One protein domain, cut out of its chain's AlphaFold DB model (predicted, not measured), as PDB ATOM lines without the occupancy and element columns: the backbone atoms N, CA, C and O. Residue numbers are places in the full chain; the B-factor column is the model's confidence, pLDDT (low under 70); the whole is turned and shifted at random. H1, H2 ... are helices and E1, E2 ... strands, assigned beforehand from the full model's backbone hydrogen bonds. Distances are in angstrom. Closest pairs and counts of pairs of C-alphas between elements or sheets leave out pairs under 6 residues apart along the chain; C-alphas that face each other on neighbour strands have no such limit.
ATOM      1  N   TYR A   2      19.053  47.607  62.589       97.62
ATOM      2  CA  TYR A   2      19.520  47.741  63.975       97.62
ATOM      3  C   TYR A   2      21.042  47.722  64.211       97.62
ATOM      4  O   TYR A   2      21.457  48.437  65.113       97.62
ATOM      5  N   PRO A   3      21.898  46.994  63.458       97.75
ATOM      6  CA  PRO A   3      23.327  46.964  63.781       97.75
ATOM      7  C   PRO A   3      24.002  48.348  63.765       97.75
ATOM      8  O   PRO A   3      24.643  48.671  64.759       97.75
ATOM      9  N   PRO A   4      23.790  49.213  62.748       98.12
ATOM     10  CA  PRO A   4      24.226  50.610  62.823       98.12
ATOM     11  C   PRO A   4      23.700  51.360  64.059       98.12
ATOM     12  O   PRO A   4      24.486  51.952  64.782       98.12
ATOM     13  N   MET A   5      22.401  51.250  64.374       98.25
ATOM     14  CA  MET A   5      21.789  51.937  65.528       98.25
ATOM     15  C   MET A   5      22.366  51.482  66.879       98.25
ATOM     16  O   MET A   5      22.439  52.265  67.823       98.25
ATOM     17  N   ILE A   6      22.759  50.210  66.992       98.50
ATOM     18  CA  ILE A   6      23.414  49.664  68.188       98.50
ATOM     19  C   ILE A   6      24.800  50.289  68.360       98.50
ATOM     20  O   ILE A   6      25.162  50.651  69.479       98.50
ATOM     21  N   GLU A   7      25.572  50.402  67.278       98.31
ATOM     22  CA  GLU A   7      26.906  51.003  67.325       98.31
ATOM     23  C   GLU A   7      26.838  52.506  67.613       98.31
ATOM     24  O   GLU A   7      27.577  52.980  68.476       98.31
ATOM     25  N   ASP A   8      25.888  53.224  67.008       98.62
ATOM     26  CA  ASP A   8      25.644  54.642  67.296       98.62
ATOM     27  C   ASP A   8      25.284  54.847  68.779       98.62
ATOM     28  O   ASP A   8      25.915  55.641  69.477       98.62
ATOM     29  N   ALA A   9      24.354  54.048  69.318       98.56
ATOM     30  CA  ALA A   9      23.963  54.129  70.726       98.56
ATOM     31  C   ALA A   9      25.128  53.844  71.692       98.56
ATOM     32  O   ALA A   9      25.223  54.471  72.749       98.56
ATOM     33  N   LYS A  10      26.034  52.918  71.346       98.06
ATOM     34  CA  LYS A  10      27.258  52.668  72.129       98.06
ATOM     35  C   LYS A  10      28.224  53.848  72.055       98.06
ATOM     36  O   LYS A  10      28.783  54.217  73.087       98.06
ATOM     37  N   ALA A  11      28.414  54.433  70.872       98.44
ATOM     38  CA  ALA A  11      29.285  55.591  70.676       98.44
ATOM     39  C   ALA A  11      28.795  56.820  71.461       98.44
ATOM     40  O   ALA A  11      29.603  57.571  72.004       98.44
ATOM     41  N   GLU A  12      27.477  56.974  71.593       98.31
ATOM     42  CA  GLU A  12      26.832  58.012  72.406       98.31
ATOM     43  C   GLU A  12      26.803  57.693  73.916       98.31
ATOM     44  O   GLU A  12      26.339  58.505  74.717       98.31
ATOM     45  N   GLY A  13      27.271  56.512  74.337       98.31
ATOM     46  CA  GLY A  13      27.211  56.063  75.734       98.31
ATOM     47  C   GLY A  13      25.799  55.716  76.226       98.31
ATOM     48  O   GLY A  13      25.588  55.512  77.425       98.31
ATOM     49  N   ASN A  14      24.820  55.613  75.322       98.50
ATOM     50  CA  ASN A  14      23.437  55.273  75.635       98.50
ATOM     51  C   ASN A  14      23.238  53.749  75.695       98.50
ATOM     52  O   ASN A  14      22.690  53.106  74.794       98.50
ATOM     53  N   ASN A  15      23.681  53.161  76.807       97.25
ATOM     54  CA  ASN A  15      23.617  51.715  77.034       97.25
ATOM     55  C   ASN A  15      22.183  51.157  77.036       97.25
ATOM     56  O   ASN A  15      21.969  49.998  76.674       97.25
ATOM     57  N   GLU A  16      21.193  51.957  77.443       98.00
ATOM     58  CA  GLU A  16      19.794  51.529  77.432       98.00
ATOM     59  C   GLU A  16      19.272  51.381  76.000       98.00
ATOM     60  O   GLU A  16      18.719  50.329  75.665       98.00
ATOM     61  N   ALA A  17      19.518  52.375  75.143       98.19
ATOM     62  CA  ALA A  17      19.155  52.310  73.731       98.19
ATOM     63  C   ALA A  17      19.868  51.151  73.022       98.19
ATOM     64  O   ALA A  17      19.212  50.350  72.355       98.19
ATOM     65  N   ALA A  18      21.177  50.981  73.247       98.50
ATOM     66  CA  ALA A  18      21.943  49.875  72.672       98.50
ATOM     67  C   ALA A  18      21.342  48.504  73.036       98.50
ATOM     68  O   ALA A  18      21.225  47.620  72.183       98.50
ATOM     69  N   ARG A  19      20.896  48.335  74.288       98.25
ATOM     70  CA  ARG A  19      20.232  47.112  74.754       98.25
ATOM     71  C   ARG A  19      18.871  46.894  74.089       98.25
ATOM     72  O   ARG A  19      18.585  45.774  73.671       98.25
ATOM     73  N   ILE A  20      18.039  47.931  73.981       97.94
ATOM     74  CA  ILE A  20      16.719  47.829  73.335       97.94
ATOM     75  C   ILE A  20      16.864  47.514  71.842       97.94
ATOM     76  O   ILE A  20      16.179  46.623  71.340       97.94
ATOM     77  N   PHE A  21      17.795  48.167  71.144       98.50
ATOM     78  CA  PHE A  21      18.071  47.865  69.739       98.50
ATOM     79  C   PHE A  21      18.618  46.453  69.548       98.50
ATOM     80  O   PHE A  21      18.237  45.783  68.591       98.50
ATOM     81  N   HIS A  22      19.453  45.965  70.468       98.50
ATOM     82  CA  HIS A  22      19.893  44.573  70.451       98.50
ATOM     83  C   HIS A  22      18.714  43.601  70.610       98.50
ATOM     84  O   HIS A  22      18.609  42.642  69.851       98.50
ATOM     85  N   TYR A  23      17.800  43.850  71.554       98.56
ATOM     86  CA  TYR A  23      16.606  43.015  71.727       98.56
ATOM     87  C   TYR A  23      15.756  42.957  70.462       98.56
ATOM     88  O   TYR A  23      15.409  41.860  70.025       98.56
ATOM     89  N   ALA A  24      15.484  44.112  69.854       98.44
ATOM     90  CA  ALA A  24      14.739  44.174  68.606       98.44
ATOM     91  C   ALA A  24      15.476  43.430  67.480       98.44
ATOM     92  O   ALA A  24      14.882  42.589  66.817       98.44
ATOM     93  N   ASN A  25      16.787  43.643  67.319       98.62
ATOM     94  CA  ASN A  25      17.594  42.954  66.309       98.62
ATOM     95  C   ASN A  25      17.498  41.427  66.401       98.62
ATOM     96  O   ASN A  25      17.330  40.759  65.383       98.62
ATOM     97  N   GLU A  26      17.610  40.870  67.608       98.69
ATOM     98  CA  GLU A  26      17.510  39.422  67.798       98.69
ATOM     99  C   GLU A  26      16.075  38.911  67.609       98.69
ATOM    100  O   GLU A  26      15.886  37.832  67.045       98.69
ATOM    101  N   ALA A  27      15.061  39.685  68.012       98.44
ATOM    102  CA  ALA A  27      13.664  39.328  67.782       98.44
ATOM    103  C   ALA A  27      13.334  39.298  66.282       98.44
ATOM    104  O   ALA A  27      12.766  38.317  65.810       98.44
ATOM    105  N   GLU A  28      13.792  40.285  65.506       98.44
ATOM    106  CA  GLU A  28      13.533  40.329  64.062       98.44
ATOM    107  C   GLU A  28      14.181  39.170  63.295       98.44
ATOM    108  O   GLU A  28      13.616  38.696  62.310       98.44
ATOM    109  N   LYS A  29      15.323  38.639  63.751       98.31
ATOM    110  CA  LYS A  29      15.889  37.403  63.171       98.31
ATOM    111  C   LYS A  29      14.961  36.209  63.385       98.31
ATOM    112  O   LYS A  29      14.816  35.366  62.500       98.31
ATOM    113  N   VAL A  30      14.333  36.126  64.561       98.12
ATOM    114  CA  VAL A  30      13.346  35.085  64.867       98.12
ATOM    115  C   VAL A  30      12.087  35.290  64.033       98.12
ATOM    116  O   VAL A  30      11.596  34.316  63.467       98.12
ATOM    117  N   HIS A  31      11.605  36.526  63.899       98.00
ATOM    118  CA  HIS A  31      10.448  36.846  63.062       98.00
ATOM    119  C   HIS A  31      10.686  36.468  61.603       98.00
ATOM    120  O   HIS A  31       9.869  35.756  61.029       98.00
ATOM    121  N   ALA A  32      11.825  36.866  61.029       98.12
ATOM    122  CA  ALA A  32      12.191  36.522  59.658       98.12
ATOM    123  C   ALA A  32      12.168  35.003  59.441       98.12
ATOM    124  O   ALA A  32      11.484  34.524  58.543       98.12
ATOM    125  N   ARG A  33      12.802  34.236  60.339       97.75
ATOM    126  CA  ARG A  33      12.785  32.767  60.282       97.75
ATOM    127  C   ARG A  33      11.366  32.191  60.356       97.75
ATOM    128  O   ARG A  33      11.054  31.255  59.630       97.75
ATOM    129  N   LEU A  34      10.514  32.719  61.236       95.94
ATOM    130  CA  LEU A  34       9.126  32.261  61.365       95.94
ATOM    131  C   LEU A  34       8.296  32.587  60.118       95.94
ATOM    132  O   LEU A  34       7.471  31.769  59.718       95.94
ATOM    133  N   TYR A  35       8.527  33.742  59.491       95.88
ATOM    134  CA  TYR A  35       7.884  34.097  58.231       95.88
ATOM    135  C   TYR A  35       8.371  33.230  57.069       95.88
ATOM    136  O   TYR A  35       7.538  32.768  56.295       95.88
ATOM    137  N   ASP A  36       9.671  32.942  56.981       96.56
ATOM    138  CA  ASP A  36      10.216  32.020  55.979       96.56
ATOM    139  C   ASP A  36       9.620  30.614  56.141       96.56
ATOM    140  O   ASP A  36       9.200  29.992  55.164       96.56
ATOM    141  N   GLU A  37       9.509  30.124  57.382       94.00
ATOM    142  CA  GLU A  37       8.826  28.862  57.683       94.00
ATOM    143  C   GLU A  37       7.347  28.896  57.282       94.00
ATOM    144  O   GLU A  37       6.842  27.917  56.733       94.00
ATOM    145  N   ALA A  38       6.634  29.987  57.570       92.75
ATOM    146  CA  ALA A  38       5.226  30.124  57.210       92.75
ATOM    147  C   ALA A  38       5.043  30.145  55.685       92.75
ATOM    148  O   ALA A  38       4.186  29.440  55.161       92.75
ATOM    149  N   LEU A  39       5.895  30.883  54.971       94.81
ATOM    150  CA  LEU A  39       5.879  30.960  53.513       94.81
ATOM    151  C   LEU A  39       6.189  29.604  52.868       94.81
ATOM    152  O   LEU A  39       5.535  29.221  51.901       94.81
ATOM    153  N   ALA A  40       7.151  28.856  53.415       94.31
ATOM    154  CA  ALA A  40       7.502  27.527  52.920       94.31
ATOM    155  C   ALA A  40       6.383  26.488  53.118       94.31
ATOM    156  O   ALA A  40       6.321  25.514  52.372       94.31
ATOM    157  N   ASN A  41       5.502  26.695  54.102       90.94
ATOM    158  CA  ASN A  41       4.383  25.800  54.414       90.94
ATOM    159  C   ASN A  41       3.021  26.376  53.994       90.94
ATOM    160  O   ASN A  41       1.992  25.925  54.494       90.94
ATOM    161  N   LEU A  42       3.000  27.361  53.093       91.44
ATOM    162  CA  LEU A  42       1.763  28.004  52.657       91.44
ATOM    163  C   LEU A  42       0.815  26.972  52.015       91.44
ATOM    164  O   LEU A  42       1.195  26.266  51.078       91.44
ATOM    165  N   GLY A  43      -0.410  26.867  52.533       88.88
ATOM    166  CA  GLY A  43      -1.403  25.867  52.125       88.88
ATOM    167  C   GLY A  43      -1.208  24.462  52.716       88.88
ATOM    168  O   GLY A  43      -1.979  23.563  52.389       88.88
ATOM    169  N   ASN A  44      -0.192  24.261  53.559       90.44
ATOM    170  CA  ASN A  44       0.037  23.045  54.348       90.44
ATOM    171  C   ASN A  44       0.377  23.414  55.802       90.44
ATOM    172  O   ASN A  44       1.278  22.838  56.421       90.44
ATOM    173  N   GLU A  45      -0.299  24.429  56.336       83.31
ATOM    174  CA  GLU A  45      -0.035  24.945  57.668       83.31
ATOM    175  C   GLU A  45      -0.340  23.868  58.723       83.31
ATOM    176  O   GLU A  45      -1.432  23.293  58.722       83.31
ATOM    177  N   PRO A  46       0.585  23.583  59.658       78.38
ATOM    178  CA  PRO A  46       0.305  22.631  60.721       78.38
ATOM    179  C   PRO A  46      -0.831  23.152  61.611       78.38
ATOM    180  O   PRO A  46      -0.722  24.237  62.188       78.38
ATOM    181  N   GLU A  47      -1.896  22.366  61.759       77.94
ATOM    182  CA  GLU A  47      -2.981  22.681  62.691       77.94
ATOM    183  C   GLU A  47      -2.464  22.724  64.141       77.94
ATOM    184  O   GLU A  47      -1.642  21.905  64.558       77.94
ATOM    185  N   GLY A  48      -2.961  23.683  64.929       74.81
ATOM    186  CA  GLY A  48      -2.692  23.751  66.370       74.81
ATOM    187  C   GLY A  48      -1.307  24.273  66.768       74.81
ATOM    188  O   GLY A  48      -0.804  23.903  67.829       74.81
ATOM    189  N   GLN A  49      -0.673  25.119  65.949       82.62
ATOM    190  CA  GLN A  49       0.551  25.816  66.354       82.62
ATOM    191  C   GLN A  49       0.232  26.998  67.268       82.62
ATOM    192  O   GLN A  49      -0.321  28.004  66.829       82.62
ATOM    193  N   ASP A  50       0.633  26.877  68.530       92.56
ATOM    194  CA  ASP A  50       0.601  27.979  69.480       92.56
ATOM    195  C   ASP A  50       1.861  28.845  69.342       92.56
ATOM    196  O   ASP A  50       2.969  28.357  69.085       92.56
ATOM    197  N   TYR A  51       1.684  30.146  69.552       95.12
ATOM    198  CA  TYR A  51       2.769  31.114  69.595       95.12
ATOM    199  C   TYR A  51       2.759  31.826  70.938       95.12
ATOM    200  O   TYR A  51       1.711  32.201  71.459       95.12
ATOM    201  N   TYR A  52       3.943  32.026  71.503       97.19
ATOM    202  CA  TYR A  52       4.115  32.676  72.793       97.19
ATOM    203  C   TYR A  52       5.067  33.858  72.652       97.19
ATOM    204  O   TYR A  52       6.232  33.693  72.289       97.19
ATOM    205  N   LEU A  53       4.578  35.049  72.981       97.62
ATOM    206  CA  LEU A  53       5.308  36.308  72.906       97.62
ATOM    207  C   LEU A  53       5.972  36.639  74.247       97.62
ATOM    208  O   LEU A  53       5.315  36.675  75.292       97.62
ATOM    209  N   CYS A  54       7.259  36.976  74.215       98.12
ATOM    210  CA  CYS A  54       7.929  37.637  75.328       98.12
ATOM    211  C   CYS A  54       7.610  39.147  75.307       98.12
ATOM    212  O   CYS A  54       8.103  39.853  74.423       98.12
ATOM    213  N   PRO A  55       6.885  39.697  76.302       97.19
ATOM    214  CA  PRO A  55       6.472  41.103  76.297       97.19
ATOM    215  C   PRO A  55       7.619  42.089  76.579       97.19
ATOM    216  O   PRO A  55       7.394  43.293  76.586       97.19
ATOM    217  N   ILE A  56       8.831  41.597  76.855       97.81
ATOM    218  CA  ILE A  56       9.999  42.429  77.185       97.81
ATOM    219  C   ILE A  56      10.852  42.726  75.950       97.81
ATOM    220  O   ILE A  56      11.403  43.815  75.839       97.81
ATOM    221  N   CYS A  57      11.014  41.750  75.054       98.31
ATOM    222  CA  CYS A  57      11.965  41.849  73.940       98.31
ATOM    223  C   CYS A  57      11.385  41.485  72.574       98.31
ATOM    224  O   CYS A  57      12.080  41.650  71.584       98.31
ATOM    225  N   GLY A  58      10.152  40.974  72.508       97.75
ATOM    226  CA  GLY A  58       9.522  40.593  71.245       97.75
ATOM    227  C   GLY A  58       9.823  39.171  70.768       97.75
ATOM    228  O   GLY A  58       9.247  38.760  69.777       97.75
ATOM    229  N   TYR A  59      10.654  38.381  71.463       98.38
ATOM    230  CA  TYR A  59      10.881  36.975  71.092       98.38
ATOM    231  C   TYR A  59       9.564  36.190  70.987       98.38
ATOM    232  O   TYR A  59       8.762  36.205  71.925       98.38
ATOM    233  N   ILE A  60       9.399  35.452  69.887       97.44
ATOM    234  CA  ILE A  60       8.279  34.536  69.666       97.44
ATOM    235  C   ILE A  60       8.770  33.090  69.774       97.44
ATOM    236  O   ILE A  60       9.638  32.646  69.019       97.44
ATOM    237  N   HIS A  61       8.174  32.340  70.698       96.31
ATOM    238  CA  HIS A  61       8.322  30.894  70.791       96.31
ATOM    239  C   HIS A  61       7.170  30.208  70.049       96.31
ATOM    240  O   HIS A  61       6.008  30.466  70.351       96.31
ATOM    241  N   LYS A  62       7.494  29.339  69.090       94.69
ATOM    242  CA  LYS A  62       6.531  28.518  68.342       94.69
ATOM    243  C   LYS A  62       6.486  27.115  68.944       94.69
ATOM    244  O   LYS A  62       7.541  26.504  69.111       94.69
ATOM    245  N   GLY A  63       5.290  26.601  69.215       91.50
ATOM    246  CA  GLY A  63       5.081  25.265  69.771       91.50
ATOM    247  C   GLY A  63       4.415  25.315  71.141       91.50
ATOM    248  O   GLY A  63       3.538  26.132  71.370       91.50
ATOM    249  N   LYS A  64       4.794  24.416  72.054       91.06
ATOM    250  CA  LYS A  64       4.220  24.361  73.411       91.06
ATOM    251  C   LYS A  64       4.759  25.490  74.287       91.06
ATOM    252  O   LYS A  64       5.806  26.053  73.997       91.06
ATOM    253  N   GLU A  65       4.080  25.774  75.395       89.44
ATOM    254  CA  GLU A  65       4.565  26.735  76.387       89.44
ATOM    255  C   GLU A  65       6.013  26.426  76.810       89.44
ATOM    256  O   GLU A  65       6.344  25.296  77.187       89.44
ATOM    257  N   SER A  66       6.886  27.434  76.724       87.12
ATOM    258  CA  SER A  66       8.297  27.283  77.082       87.12
ATOM    259  C   SER A  66       8.454  27.096  78.589       87.12
ATOM    260  O   SER A  66       7.890  27.841  79.384       87.12
ATOM    261  N   THR A  67       9.309  26.157  78.992       91.69
ATOM    262  CA  THR A  67       9.768  25.992  80.383       91.69
ATOM    263  C   THR A  67      11.142  26.618  80.628       91.69
ATOM    264  O   THR A  67      11.636  26.616  81.755       91.69
ATOM    265  N   SER A  68      11.762  27.178  79.584       95.56
ATOM    266  CA  SER A  68      13.089  27.798  79.631       95.56
ATOM    267  C   SER A  68      13.009  29.328  79.582       95.56
ATOM    268  O   SER A  68      12.055  29.870  79.010       95.56
ATOM    269  N   PRO A  69      13.982  30.047  80.175       98.00
ATOM    270  CA  PRO A  69      14.049  31.501  80.079       98.00
ATOM    271  C   PRO A  69      14.089  31.995  78.630       98.00
ATOM    272  O   PRO A  69      14.548  31.291  77.729       98.00
ATOM    273  N   CYS A  70      13.645  33.233  78.412       98.31
ATOM    274  CA  CYS A  70      13.721  33.878  77.109       98.31
ATOM    275  C   CYS A  70      15.183  33.927  76.625       98.31
ATOM    276  O   CYS A  70      16.024  34.486  77.338       98.31
ATOM    277  N   PRO A  71      15.494  33.422  75.419       98.06
ATOM    278  CA  PRO A  71      16.867  33.357  74.922       98.06
ATOM    279  C   PRO A  71      17.458  34.733  74.586       98.06
ATOM    280  O   PRO A  71      18.670  34.848  74.456       98.06
ATOM    281  N   ILE A  72      16.624  35.773  74.451       98.38
ATOM    282  CA  ILE A  72      17.069  37.134  74.118       98.38
ATOM    283  C   ILE A  72      17.336  37.963  75.379       98.38
ATOM    284  O   ILE A  72      18.397  38.562  75.516       98.38
ATOM    285  N   CYS A  73      16.370  38.030  76.302       98.06
ATOM    286  CA  CYS A  73      16.439  38.935  77.457       98.06
ATOM    287  C   CYS A  73      16.524  38.232  78.820       98.06
ATOM    288  O   CYS A  73      16.543  38.907  79.847       98.06
ATOM    289  N   GLY A  74      16.527  36.895  78.856       97.88
ATOM    290  CA  GLY A  74      16.632  36.109  80.091       97.88
ATOM    291  C   GLY A  74      15.375  36.101  80.967       97.88
ATOM    292  O   GLY A  74      15.411  35.611  82.094       97.88
ATOM    293  N   ALA A  75      14.254  36.641  80.482       97.81
ATOM    294  CA  ALA A  75      13.013  36.681  81.246       97.81
ATOM    295  C   ALA A  75      12.491  35.277  81.584       97.81
ATOM    296  O   ALA A  75      12.630  34.344  80.793       97.81
ATOM    297  N   LYS A  76      11.864  35.133  82.754       98.00
ATOM    298  CA  LYS A  76      11.317  33.850  83.219       98.00
ATOM    299  C   LYS A  76      10.234  33.327  82.263       98.00
ATOM    300  O   LYS A  76       9.468  34.140  81.752       98.00
ATOM    301  N   PRO A  77      10.092  32.001  82.093       96.31
ATOM    302  CA  PRO A  77       9.102  31.432  81.176       96.31
ATOM    303  C   PRO A  77       7.657  31.858  81.490       96.31
ATOM    304  O   PRO A  77       6.872  32.109  80.586       96.31
ATOM    305  N   SER A  78       7.333  32.080  82.766       96.56
ATOM    306  CA  SER A  78       6.001  32.508  83.216       96.56
ATOM    307  C   SER A  78       5.539  33.882  82.704       96.56
ATOM    308  O   SER A  78       4.401  34.263  82.956       96.56
ATOM    309  N   ILE A  79       6.415  34.679  82.077       96.69
ATOM    310  CA  ILE A  79       6.049  36.001  81.536       96.69
ATOM    311  C   ILE A  79       5.482  35.923  80.115       96.69
ATOM    312  O   ILE A  79       4.929  36.908  79.621       96.69
ATOM    313  N   PHE A  80       5.694  34.799  79.430       97.38
ATOM    314  CA  PHE A  80       5.274  34.637  78.050       97.38
ATOM    315  C   PHE A  80       3.752  34.693  77.945       97.38
ATOM    316  O   PHE A  80       3.030  34.165  78.787       97.38
ATOM    317  N   LYS A  81       3.266  35.349  76.893       96.50
ATOM    318  CA  LYS A  81       1.838  35.472  76.609       96.50
ATOM    319  C   LYS A  81       1.511  34.670  75.369       96.50
ATOM    320  O   LYS A  81       2.151  34.875  74.342       96.50
ATOM    321  N   LYS A  82       0.517  33.789  75.464       94.38
ATOM    322  CA  LYS A  82      -0.039  33.129  74.285       94.38
ATOM    323  C   LYS A  82      -0.617  34.201  73.351       94.38
ATOM    324  O   LYS A  82      -1.360  35.067  73.819       94.38
ATOM    325  N   SER A  83      -0.197  34.167  72.091       81.50
ATOM    326  CA  SER A  83      -0.617  35.068  71.015       81.50
ATOM    327  C   SER A  83      -1.608  34.395  70.079       81.50
ATOM    328  O   SER A  83      -1.655  33.145  70.059       81.50
TER     329      SER A  83
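What this domain is: This is residues 2 to 83 of the 83 residues of the protein "Nigerythrin" of bioreactor metagenome (UniProt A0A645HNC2). A long helix, H2, has the shorter H1 folded back beside its first part as a helical hairpin, and a small head of the strand hairpin E1 and E2 with the loops of residues 63 to 83 beside it. Residues 39 to 44, of which 39 and 40 belong to H2, stick out. The printed part has 82 residues with two named helices, then two named strands in an antiparallel sheet, E1 - E2; it is mostly helix, loose, with radius of gyration of the C-alphas 14.9 A, and flat, spanning 47 by 29 by 15 A.

How they stand to each other: E1, residues 51 to 53, and E2, residues 60 to 62, form a hairpin; N 52 and O 61 are 2.8 A apart, within hydrogen-bond range. Residues 52 to 53 also pair antiparallel with residues 81 to 82. The closest C-alphas of E2 and H2, residues 15 to 40, are those of Ile 60 and Val 30, 7.0 A apart. H2 touches H1, residues 2 to 11, with residues 15 to 25 alone, closest at C-alphas Ala 18 and Ile 6, 4.7 A; the tilt is shallow, 9 degrees, opposite ways. H1 is apart from E1 and E2. In H1 and H2 every O i to N i+4 pair is within hydrogen-bond range.

Where its parts are: H2 is 37.8 A long, H1 14.2 A, E1 6.7 A and E2 6.4 A. C-alpha 2 is at (19.520, 47.741, 63.975) and C-alpha 62 at (6.531, 28.518, 68.342).

The domain as a whole: The C-alphas farthest apart, those of Gly 13 and Gly 43, are 47.8 A apart. The printed part has no cut, no link is long, and no printed residue is under 70 in pLDDT.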